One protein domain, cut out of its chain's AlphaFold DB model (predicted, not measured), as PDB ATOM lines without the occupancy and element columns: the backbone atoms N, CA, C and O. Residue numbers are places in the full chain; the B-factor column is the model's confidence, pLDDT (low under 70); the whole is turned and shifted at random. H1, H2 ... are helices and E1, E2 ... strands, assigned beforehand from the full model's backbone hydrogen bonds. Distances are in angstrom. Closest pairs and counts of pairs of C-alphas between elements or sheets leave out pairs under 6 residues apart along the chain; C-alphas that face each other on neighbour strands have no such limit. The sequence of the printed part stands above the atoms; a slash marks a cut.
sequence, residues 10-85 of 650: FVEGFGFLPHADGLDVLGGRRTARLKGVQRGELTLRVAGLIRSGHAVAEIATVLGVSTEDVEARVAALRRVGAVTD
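Overview. This is residues 10 to 85 of the 650 residues of an uncharacterized protein of Labedaea rhizosphaerae (UniProt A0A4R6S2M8). A small sheet of three strands, E1, E2 and E3, makes a wall at one end, and three crossed helices stand to one side of it. H1 packs over the sheet along E1 and E2, H3 crosses H1 at about a right angle, and H2 sits at the end away from the sheet. The printed part has 76 residues, with named elements in the order E1 E2 E3 H1 H2 H3; the sheet runs E1 - E2 - E3, antiparallel, and the class is mixed, helices and strands. The whole is compact, with a radius of gyration of the C-alphas of 11.4 A and spans of 31 by 25 by 16 A.

Arrangement. Start at the sheet, where E1, residues 15 to 19, E2, residues 22 to 26, and E3, residues 32 to 35, form a meander, each strand the antiparallel neighbour of the one before. In the hairpin of E1 and E2, look for N 17 and O 24, 2.9 A apart and within hydrogen-bond range. In the hairpin of E2 and E3, N 25 and O 32 are within range at 2.8 A. Next find H1, residues 40 to 51, on the sheet at a height over the sheet of 10.8 A. It lies over E1 and E2 and runs along the strands, at 7 degrees to E2 on the local plane; the C-alphas of Gly 22 and Gly 40, the closest of E2 and H1, are 4.9 A apart. H3, residues 67 to 79, only grazes the sheet, with residues 73 to 79. H1 touches H3 with residues 43 to 47 alone, about perpendicular at 83 degrees; their closest C-alphas, of Thr 43 and Arg 73, are 5.9 A apart. Farther out, H2, residues 56 to 63, is apart from E1, E2 and E3. H1 touches H2 with residues 46 to 50 alone, at a steep tilt of 54 degrees, opposite ways, the closest C-alphas being those of Leu 49 and Ile 59 at 6.6 A. H3 touches H2 with residues 67 to 71 alone, at a steep tilt of 67 degrees, only just short of about perpendicular, opposite ways; their closest C-alphas, of Ala 60 and Thr 67, are 5.2 A apart. In H1, H2 and H3 every O i to N i+4 pair is within hydrogen-bond range.

Along the chain. Find C-alpha 15 at (-35.519, 49.161, -2.649); from there E1 runs 13.3 A to C-alpha 19. E2 covers 13.1 A from Gly 22 to Leu 26, and E3 goes from Ala 32 to Lys 35. H1 begins at C-alpha 40, at (-41.942, 38.038, -5.952), and is 16.7 A long to Arg 51. H2 runs from Val 56 to Leu 63. H3, the longest helix, spans 18.2 A from Thr 67 to C-alpha 79 at (-34.561, 38.280, 7.972).

Size, cuts and confidence. The two C-alphas farthest apart are those of Arg 29 and Gly 64, 33.1 A. The printed part has no cut, and its links between named elements are tight. Look at the B-factor column for the model's confidence: its mean over the printed part is 86.6, and it falls under 70 at residue 29 and residues 36 to 39.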
ATOM      1  N   PHE A  10     -42.036  49.267   7.999       90.94
ATOM      2  CA  PHE A  10     -41.049  49.183   6.937       90.94
ATOM      3  C   PHE A  10     -39.810  50.019   7.286       90.94
ATOM      4  O   PHE A  10     -39.934  51.175   7.695       90.94
ATOM      5  N   VAL A  11     -38.613  49.462   7.093       89.44
ATOM      6  CA  VAL A  11     -37.353  50.204   7.250       89.44
ATOM      7  C   VAL A  11     -37.102  51.030   5.990       89.44
ATOM      8  O   VAL A  11     -36.937  50.501   4.889       89.44
ATOM      9  N   GLU A  12     -37.105  52.353   6.120       86.00
ATOM     10  CA  GLU A  12     -37.017  53.257   4.974       86.00
ATOM     11  C   GLU A  12     -35.651  53.195   4.259       86.00
ATOM     12  O   GLU A  12     -34.590  53.056   4.864       86.00
ATOM     13  N   GLY A  13     -35.675  53.339   2.928       81.38
ATOM     14  CA  GLY A  13     -34.483  53.321   2.069       81.38
ATOM     15  C   GLY A  13     -34.088  51.945   1.518       81.38
ATOM     16  O   GLY A  13     -33.120  51.864   0.760       81.38
ATOM     17  N   PHE A  14     -34.844  50.890   1.832       85.88
ATOM     18  CA  PHE A  14     -34.799  49.635   1.082       85.88
ATOM     19  C   PHE A  14     -35.575  49.745  -0.238       85.88
ATOM     20  O   PHE A  14     -36.719  50.213  -0.277       85.88
ATOM     21  N   GLY A  15     -34.935  49.297  -1.316       87.69
ATOM     22  CA  GLY A  15     -35.519  49.161  -2.649       87.69
ATOM     23  C   GLY A  15     -35.795  47.699  -2.986       87.69
ATOM     24  O   GLY A  15     -35.239  46.795  -2.366       87.69
ATOM     25  N   PHE A  16     -36.627  47.467  -3.995       89.88
ATOM     26  CA  PHE A  16     -36.961  46.125  -4.449       89.88
ATOM     27  C   PHE A  16     -36.881  46.037  -5.966       89.88
ATOM     28  O   PHE A  16     -37.447  46.882  -6.659       89.88
ATOM     29  N   LEU A  17     -36.197  45.009  -6.463       88.69
ATOM     30  CA  LEU A  17     -36.060  44.733  -7.886       88.69
ATOM     31  C   LEU A  17     -36.531  43.296  -8.171       88.69
ATOM     32  O   LEU A  17     -35.841  42.346  -7.790       88.69
ATOM     33  N   PRO A  18     -37.714  43.104  -8.779       85.69
ATOM     34  CA  PRO A  18     -38.185  41.772  -9.149       85.69
ATOM     35  C   PRO A  18     -37.327  41.169 -10.269       85.69
ATOM     36  O   PRO A  18     -36.843  41.885 -11.144       85.69
ATOM     37  N   HIS A  19     -37.162  39.845 -10.256       82.56
ATOM     38  CA  HIS A  19     -36.495  39.087 -11.319       82.56
ATOM     39  C   HIS A  19     -37.152  37.707 -11.509       82.56
ATOM     40  O   HIS A  19     -37.971  37.293 -10.693       82.56
ATOM     41  N   ALA A  20     -36.763  36.967 -12.557       78.75
ATOM     42  CA  ALA A  20     -37.408  35.702 -12.945       78.75
ATOM     43  C   ALA A  20     -37.541  34.689 -11.786       78.75
ATOM     44  O   ALA A  20     -38.611  34.136 -11.569       78.75
ATOM     45  N   ASP A  21     -36.481  34.520 -10.988       77.88
ATOM     46  CA  ASP A  21     -36.460  33.550  -9.880       77.88
ATOM     47  C   ASP A  21     -36.848  34.112  -8.489       77.88
ATOM     48  O   ASP A  21     -36.608  33.441  -7.475       77.88
ATOM     49  N   GLY A  22     -37.357  35.352  -8.386       84.94
ATOM     50  CA  GLY A  22     -37.650  35.974  -7.084       84.94
ATOM     51  C   GLY A  22     -37.530  37.503  -7.002       84.94
ATOM     52  O   GLY A  22     -37.986  38.235  -7.878       84.94
ATOM     53  N   LEU A  23     -36.983  37.987  -5.880       87.75
ATOM     54  CA  LEU A  23     -36.905  39.412  -5.534       87.75
ATOM     55  C   LEU A  23     -35.528  39.771  -4.959       87.75
ATOM     56  O   LEU A  23     -35.109  39.185  -3.955       87.75
ATOM     57  N   ASP A  24     -34.872  40.771  -5.549       88.38
ATOM     58  CA  ASP A  24     -33.669  41.385  -4.991       88.38
ATOM     59  C   ASP A  24     -34.064  42.564  -4.085       88.38
ATOM     60  O   ASP A  24     -34.763  43.496  -4.494       88.38
ATOM     61  N   VAL A  25     -33.614  42.519  -2.833       87.62
ATOM     62  CA  VAL A  25     -33.803  43.571  -1.830       87.62
ATOM     63  C   VAL A  25     -32.540  44.427  -1.794       87.62
ATOM     64  O   VAL A  25     -31.466  43.964  -1.401       87.62
ATOM     65  N   LEU A  26     -32.669  45.673  -2.245       86.31
ATOM     66  CA  LEU A  26     -31.587  46.638  -2.420       86.31
ATOM     67  C   LEU A  26     -31.513  47.600  -1.236       86.31
ATOM     68  O   LEU A  26     -32.516  47.910  -0.599       86.31
ATOM     69  N   GLY A  27     -30.327  48.148  -0.988       75.69
ATOM     70  CA  GLY A  27     -30.133  49.240  -0.038       75.69
ATOM     71  C   GLY A  27     -29.656  48.823   1.354       75.69
ATOM     72  O   GLY A  27     -29.150  49.683   2.069       75.69
ATOM     73  N   GLY A  28     -29.722  47.545   1.729       73.12
ATOM     74  CA  GLY A  28     -29.051  47.046   2.937       73.12
ATOM     75  C   GLY A  28     -27.522  46.986   2.790       73.12
ATOM     76  O   GLY A  28     -26.972  47.338   1.745       73.12
ATOM     77  N   ARG A  29     -26.821  46.463   3.808       68.75
ATOM     78  CA  ARG A  29     -25.362  46.196   3.759       68.75
ATOM     79  C   ARG A  29     -24.944  45.359   2.539       68.75
ATOM     80  O   ARG A  29     -23.824  45.493   2.051       68.75
ATOM     81  N   ARG A  30     -25.828  44.473   2.073       72.12
ATOM     82  CA  ARG A  30     -25.682  43.665   0.856       72.12
ATOM     83  C   ARG A  30     -27.028  43.595   0.146       72.12
ATOM     84  O   ARG A  30     -28.065  43.628   0.806       72.12
ATOM     85  N   THR A  31     -27.006  43.429  -1.172       80.62
ATOM     86  CA  THR A  31     -28.200  43.013  -1.913       80.62
ATOM     87  C   THR A  31     -28.578  41.602  -1.473       80.62
ATOM     88  O   THR A  31     -27.768  40.680  -1.594       80.62
ATOM     89  N   ALA A  32     -29.784  41.435  -0.935       83.25
ATOM     90  CA  ALA A  32     -30.285  40.135  -0.503       83.25
ATOM     91  C   ALA A  32     -31.238  39.568  -1.556       83.25
ATOM     92  O   ALA A  32     -32.173  40.246  -1.971       83.25
ATOM     93  N   ARG A  33     -31.014  38.314  -1.959       86.94
ATOM     94  CA  ARG A  33     -31.852  37.632  -2.947       86.94
ATOM     95  C   ARG A  33     -32.803  36.656  -2.270       86.94
ATOM     96  O   ARG A  33     -32.365  35.675  -1.668       86.94
ATOM     97  N   LEU A  34     -34.102  36.894  -2.413       83.44
ATOM     98  CA  LEU A  34     -35.150  36.009  -1.909       83.44
ATOM     99  C   LEU A  34     -35.535  35.004  -3.009       83.44
ATOM    100  O   LEU A  34     -36.399  35.284  -3.837       83.44
ATOM    101  N   LYS A  35     -34.854  33.846  -3.037       75.38
ATOM    102  CA  LYS A  35     -35.106  32.749  -3.996       75.38
ATOM    103  C   LYS A  35     -36.268  31.857  -3.554       75.38
ATOM    104  O   LYS A  35     -36.486  31.675  -2.359       75.38
ATOM    105  N   GLY A  36     -36.961  31.246  -4.516       63.75
ATOM    106  CA  GLY A  36     -37.973  30.212  -4.245       63.75
ATOM    107  C   GLY A  36     -39.311  30.751  -3.739       63.75
ATOM    108  O   GLY A  36     -40.224  29.979  -3.456       63.75
ATOM    109  N   VAL A  37     -39.469  32.073  -3.670       57.78
ATOM    110  CA  VAL A  37     -40.782  32.683  -3.495       57.78
ATOM    111  C   VAL A  37     -41.421  32.711  -4.878       57.78
ATOM    112  O   VAL A  37     -41.145  33.620  -5.653       57.78
ATOM    113  N   GLN A  38     -42.285  31.742  -5.198       53.88
ATOM    114  CA  GLN A  38     -43.026  31.662  -6.476       53.88
ATOM    115  C   GLN A  38     -43.885  32.911  -6.804       53.88
ATOM    116  O   GLN A  38     -44.629  32.921  -7.777       53.88
ATOM    117  N   ARG A  39     -43.817  33.975  -5.994       62.47
ATOM    118  CA  ARG A  39     -44.570  35.225  -6.122       62.47
ATOM    119  C   ARG A  39     -43.755  36.410  -5.589       62.47
ATOM    120  O   ARG A  39     -44.110  36.985  -4.560       62.47
ATOM    121  N   GLY A  40     -42.667  36.792  -6.264       73.88
ATOM    122  CA  GLY A  40     -41.942  38.038  -5.952       73.88
ATOM    123  C   GLY A  40     -42.874  39.262  -5.907       73.88
ATOM    124  O   GLY A  40     -42.738  40.123  -5.041       73.88
ATOM    125  N   GLU A  41     -43.903  39.260  -6.757       84.50
ATOM    126  CA  GLU A  41     -44.987  40.247  -6.784       84.50
ATOM    127  C   GLU A  41     -45.822  40.285  -5.490       84.50
ATOM    128  O   GLU A  41     -46.140  41.363  -4.992       84.50
ATOM    129  N   LEU A  42     -46.134  39.131  -4.885       87.06
ATOM    130  CA  LEU A  42     -46.871  39.095  -3.617       87.06
ATOM    131  C   LEU A  42     -46.040  39.711  -2.487       87.06
ATOM    132  O   LEU A  42     -46.556  40.514  -1.716       87.06
ATOM    133  N   THR A  43     -44.745  39.389  -2.411       89.75
ATOM    134  CA  THR A  43     -43.833  39.984  -1.419       89.75
ATOM    135  C   THR A  43     -43.726  41.500  -1.588       89.75
ATOM    136  O   THR A  43     -43.733  42.224  -0.594       89.75
ATOM    137  N   LEU A  44     -43.681  41.990  -2.832       90.81
ATOM    138  CA  LEU A  44     -43.706  43.423  -3.144       90.81
ATOM    139  C   LEU A  44     -44.989  44.099  -2.647       90.81
ATOM    140  O   LEU A  44     -44.920  45.143  -1.998       90.81
ATOM    141  N   ARG A  45     -46.153  43.492  -2.908       92.31
ATOM    142  CA  ARG A  45     -47.453  44.012  -2.451       92.31
ATOM    143  C   ARG A  45     -47.564  44.013  -0.925       92.31
ATOM    144  O   ARG A  45     -48.000  45.011  -0.358       92.31
ATOM    145  N   VAL A  46     -47.103  42.948  -0.260       93.12
ATOM    146  CA  VAL A  46     -47.014  42.878   1.211       93.12
ATOM    147  C   VAL A  46     -46.122  44.001   1.749       93.12
ATOM    148  O   VAL A  46     -46.548  44.743   2.629       93.12
ATOM    149  N   ALA A  47     -44.922  44.193   1.192       91.75
ATOM    150  CA  ALA A  47     -44.018  45.268   1.610       91.75
ATOM    151  C   ALA A  47     -44.634  46.669   1.422       91.75
ATOM    152  O   ALA A  47     -44.457  47.535   2.280       91.75
ATOM    153  N   GLY A  48     -45.371  46.882   0.326       93.00
ATOM    154  CA  GLY A  48     -46.099  48.125   0.064       93.00
ATOM    155  C   GLY A  48     -47.167  48.419   1.118       93.00
ATOM    156  O   GLY A  48     -47.214  49.529   1.638       93.00
ATOM    157  N   LEU A  49     -47.966  47.419   1.498       94.50
ATOM    158  CA  LEU A  49     -49.013  47.593   2.508       94.50
ATOM    159  C   LEU A  49     -48.448  47.783   3.926       94.50
ATOM    160  O   LEU A  49     -48.965  48.612   4.672       94.50
ATOM    161  N   ILE A  50     -47.346  47.109   4.278       92.94
ATOM    162  CA  ILE A  50     -46.631  47.366   5.545       92.94
ATOM    163  C   ILE A  50     -46.116  48.809   5.583       92.94
ATOM    164  O   ILE A  50     -46.217  49.479   6.609       92.94
ATOM    165  N   ARG A  51     -45.587  49.322   4.464       91.44
ATOM    166  CA  ARG A  51     -45.132  50.719   4.363       91.44
ATOM    167  C   ARG A  51     -46.274  51.720   4.567       91.44
ATOM    168  O   ARG A  51     -46.032  52.788   5.115       91.44
ATOM    169  N   SER A  52     -47.494  51.363   4.171       91.19
ATOM    170  CA  SER A  52     -48.711  52.146   4.418       91.19
ATOM    171  C   SER A  52     -49.305  51.957   5.823       91.19
ATOM    172  O   SER A  52     -50.309  52.590   6.133       91.19
ATOM    173  N   GLY A  53     -48.698  51.127   6.679       89.69
ATOM    174  CA  GLY A  53     -49.101  50.944   8.077       89.69
ATOM    175  C   GLY A  53     -50.158  49.863   8.326       89.69
ATOM    176  O   GLY A  53     -50.690  49.802   9.431       89.69
ATOM    177  N   HIS A  54     -50.460  49.010   7.342       92.62
ATOM    178  CA  HIS A  54     -51.446  47.936   7.504       92.62
ATOM    179  C   HIS A  54     -50.937  46.793   8.389       92.62
ATOM    180  O   HIS A  54     -49.790  46.351   8.268       92.62
ATOM    181  N   ALA A  55     -51.819  46.253   9.233       91.31
ATOM    182  CA  ALA A  55     -51.526  45.064  10.032       91.31
ATOM    183  C   ALA A  55     -51.584  43.776   9.186       91.31
ATOM    184  O   ALA A  55     -52.298  43.701   8.190       91.31
ATOM    185  N   VAL A  56     -50.888  42.714   9.611       91.81
ATOM    186  CA  VAL A  56     -50.800  41.431   8.873       91.81
ATOM    187  C   VAL A  56     -52.178  40.863   8.490       91.81
ATOM    188  O   VAL A  56     -52.367  40.423   7.357       91.81
ATOM    189  N   ALA A  57     -53.157  40.909   9.400       92.19
ATOM    190  CA  ALA A  57     -54.516  40.424   9.144       92.19
ATOM    191  C   ALA A  57     -55.264  41.259   8.083       92.19
ATOM    192  O   ALA A  57     -55.984  40.712   7.243       92.19
ATOM    193  N   GLU A  58     -55.056  42.576   8.075       93.62
ATOM    194  CA  GLU A  58     -55.618  43.472   7.062       93.62
ATOM    195  C   GLU A  58     -54.979  43.207   5.698       93.62
ATOM    196  O   GLU A  58     -55.684  43.104   4.698       93.62
ATOM    197  N   ILE A  59     -53.658  43.012   5.661       94.88
ATOM    198  CA  ILE A  59     -52.919  42.678   4.438       94.88
ATOM    199  C   ILE A  59     -53.447  41.378   3.826       94.88
ATOM    200  O   ILE A  59     -53.688  41.328   2.621       94.88
ATOM    201  N   ALA A  60     -53.652  40.342   4.643       95.38
ATOM    202  CA  ALA A  60     -54.205  39.064   4.192       95.38
ATOM    203  C   ALA A  60     -55.584  39.249   3.533       95.38
ATOM    204  O   ALA A  60     -55.820  38.755   2.429       95.38
ATOM    205  N   THR A  61     -56.441  40.060   4.160       95.81
ATOM    206  CA  THR A  61     -57.778  40.405   3.654       95.81
ATOM    207  C   THR A  61     -57.705  41.177   2.334       95.81
ATOM    208  O   THR A  61     -58.357  40.798   1.363       95.81
ATOM    209  N   VAL A  62     -56.873  42.223   2.258       96.19
ATOM    210  CA  VAL A  62     -56.706  43.072   1.060       96.19
ATOM    211  C   VAL A  62     -56.134  42.291  -0.125       96.19
ATOM    212  O   VAL A  62     -56.485  42.551  -1.277       96.19
ATOM    213  N   LEU A  63     -55.226  41.351   0.135       95.38
ATOM    214  CA  LEU A  63     -54.556  40.577  -0.909       95.38
ATOM    215  C   LEU A  63     -55.292  39.279  -1.274       95.38
ATOM    216  O   LEU A  63     -54.900  38.645  -2.254       95.38
ATOM    217  N   GLY A  64     -56.332  38.891  -0.526       95.56
ATOM    218  CA  GLY A  64     -57.067  37.642  -0.743       95.56
ATOM    219  C   GLY A  64     -56.209  36.391  -0.522       95.56
ATOM    220  O   GLY A  64     -56.332  35.421  -1.268       95.56
ATOM    221  N   VAL A  65     -55.299  36.425   0.458       94.12
ATOM    222  CA  VAL A  65     -54.381  35.316   0.797       94.12
ATOM    223  C   VAL A  65     -54.485  34.960   2.280       94.12
ATOM    224  O   VAL A  65     -55.053  35.719   3.063       94.12
ATOM    225  N   SER A  66     -53.935  33.814   2.692       94.75
ATOM    226  CA  SER A  66     -53.936  33.433   4.108       94.75
ATOM    227  C   SER A  66     -53.014  34.335   4.941       94.75
ATOM    228  O   SER A  66     -52.013  34.867   4.454       94.75
ATOM    229  N   THR A  67     -53.327  34.491   6.228       93.69
ATOM    230  CA  THR A  67     -52.462  35.199   7.185       93.69
ATOM    231  C   THR A  67     -51.080  34.548   7.272       93.69
ATOM    232  O   THR A  67     -50.080  35.257   7.233       93.69
ATOM    233  N   GLU A  68     -51.021  33.213   7.284       93.19
ATOM    234  CA  GLU A  68     -49.772  32.437   7.277       93.19
ATOM    235  C   GLU A  68     -48.903  32.767   6.054       93.19
ATOM    236  O   GLU A  68     -47.685  32.938   6.168       93.19
ATOM    237  N   ASP A  69     -49.525  32.944   4.883       90.75
ATOM    238  CA  ASP A  69     -48.800  33.355   3.692       90.75
ATOM    239  C   ASP A  69     -48.160  34.733   3.890       90.75
ATOM    240  O   ASP A  69     -46.972  34.890   3.602       90.75
ATOM    241  N   VAL A  70     -48.902  35.720   4.406       92.94
ATOM    242  CA  VAL A  70     -48.365  37.063   4.690       92.94
ATOM    243  C   VAL A  70     -47.236  36.994   5.720       92.94
ATOM    244  O   VAL A  70     -46.171  37.572   5.487       92.94
ATOM    245  N   GLU A  71     -47.417  36.245   6.808       92.56
ATOM    246  CA  GLU A  71     -46.414  36.063   7.862       92.56
ATOM    247  C   GLU A  71     -45.114  35.462   7.329       92.56
ATOM    248  O   GLU A  71     -44.032  35.951   7.660       92.56
ATOM    249  N   ALA A  72     -45.186  34.478   6.432       89.94
ATOM    250  CA  ALA A  72     -43.996  33.906   5.808       89.94
ATOM    251  C   ALA A  72     -43.198  34.951   4.996       89.94
ATOM    252  O   ALA A  72     -41.961  34.926   4.984       89.94
ATOM    253  N   ARG A  73     -43.879  35.908   4.344       91.12
ATOM    254  CA  ARG A  73     -43.220  36.985   3.574       91.12
ATOM    255  C   ARG A  73     -42.688  38.073   4.502       91.12
ATOM    256  O   ARG A  73     -41.560  38.520   4.301       91.12
ATOM    257  N   VAL A  74     -43.426  38.434   5.551       92.25
ATOM    258  CA  VAL A  74     -42.935  39.307   6.631       92.25
ATOM    259  C   VAL A  74     -41.670  38.720   7.252       92.25
ATOM    260  O   VAL A  74     -40.671  39.422   7.379       92.25
ATOM    261  N   ALA A  75     -41.658  37.425   7.570       89.56
ATOM    262  CA  ALA A  75     -40.494  36.743   8.124       89.56
ATOM    263  C   ALA A  75     -39.302  36.750   7.149       89.56
ATOM    264  O   ALA A  75     -38.152  36.893   7.568       89.56
ATOM    265  N   ALA A  76     -39.543  36.628   5.839       87.44
ATOM    266  CA  ALA A  76     -38.498  36.794   4.829       87.44
ATOM    267  C   ALA A  76     -37.940  38.228   4.792       87.44
ATOM    268  O   ALA A  76     -36.721  38.400   4.776       87.44
ATOM    269  N   LEU A  77     -38.804  39.245   4.842       90.06
ATOM    270  CA  LEU A  77     -38.410  40.659   4.856       90.06
ATOM    271  C   LEU A  77     -37.691  41.059   6.154       90.06
ATOM    272  O   LEU A  77     -36.711  41.803   6.113       90.06
ATOM    273  N   ARG A  78     -38.118  40.522   7.301       89.81
ATOM    274  CA  ARG A  78     -37.475  40.736   8.603       89.81
ATOM    275  C   ARG A  78     -36.076  40.127   8.646       89.81
ATOM    276  O   ARG A  78     -35.148  40.780   9.108       89.81
ATOM    277  N   ARG A  79     -35.887  38.924   8.084       84.81
ATOM    278  CA  ARG A  79     -34.561  38.280   7.972       84.81
ATOM    279  C   ARG A  79     -33.541  39.116   7.195       84.81
ATOM    280  O   ARG A  79     -32.351  39.000   7.463       84.81
ATOM    281  N   VAL A  80     -33.991  39.938   6.247       83.19
ATOM    282  CA  VAL A  80     -33.124  40.850   5.478       83.19
ATOM    283  C   VAL A  80     -33.120  42.285   6.026       83.19
ATOM    284  O   VAL A  80     -32.497  43.157   5.427       83.19
ATOM    285  N   GLY A  81     -33.798  42.534   7.152       86.81
ATOM    286  CA  GLY A  81     -33.839  43.831   7.835       86.81
ATOM    287  C   GLY A  81     -34.762  44.881   7.208       86.81
ATOM    288  O   GLY A  81     -34.707  46.036   7.611       86.81
ATOM    289  N   ALA A  82     -35.609  44.516   6.239       89.38
ATOM    290  CA  ALA A  82     -36.509  45.456   5.562       89.38
ATOM    291  C   ALA A  82     -37.795  45.756   6.360       89.38
ATOM    292  O   ALA A  82     -38.477  46.743   6.086       89.38
ATOM    293  N   VAL A  83     -38.137  44.907   7.334       91.50
ATOM    294  CA  VAL A  83     -39.303  45.054   8.220       91.50
ATOM    295  C   VAL A  83     -38.873  44.802   9.662       91.50
ATOM    296  O   VAL A  83     -38.067  43.907   9.917       91.50
ATOM    297  N   THR A  84     -39.416  45.577  10.599       90.19
ATOM    298  CA  THR A  84     -39.112  45.478  12.031       90.19
ATOM    299  C   THR A  84     -40.330  45.799  12.889       90.19
ATOM    300  O   THR A  84     -41.266  46.456  12.438       90.19
ATOM    301  N   ASP A  85     -40.283  45.362  14.142       88.00
ATOM    302  CA  ASP A  85     -41.333  45.569  15.145       88.00
ATOM    303  C   ASP A  85     -40.886  46.595  16.201       88.00
ATOM    304  O   ASP A  85     -41.563  46.808  17.208       88.00
TER     305      ASP A  85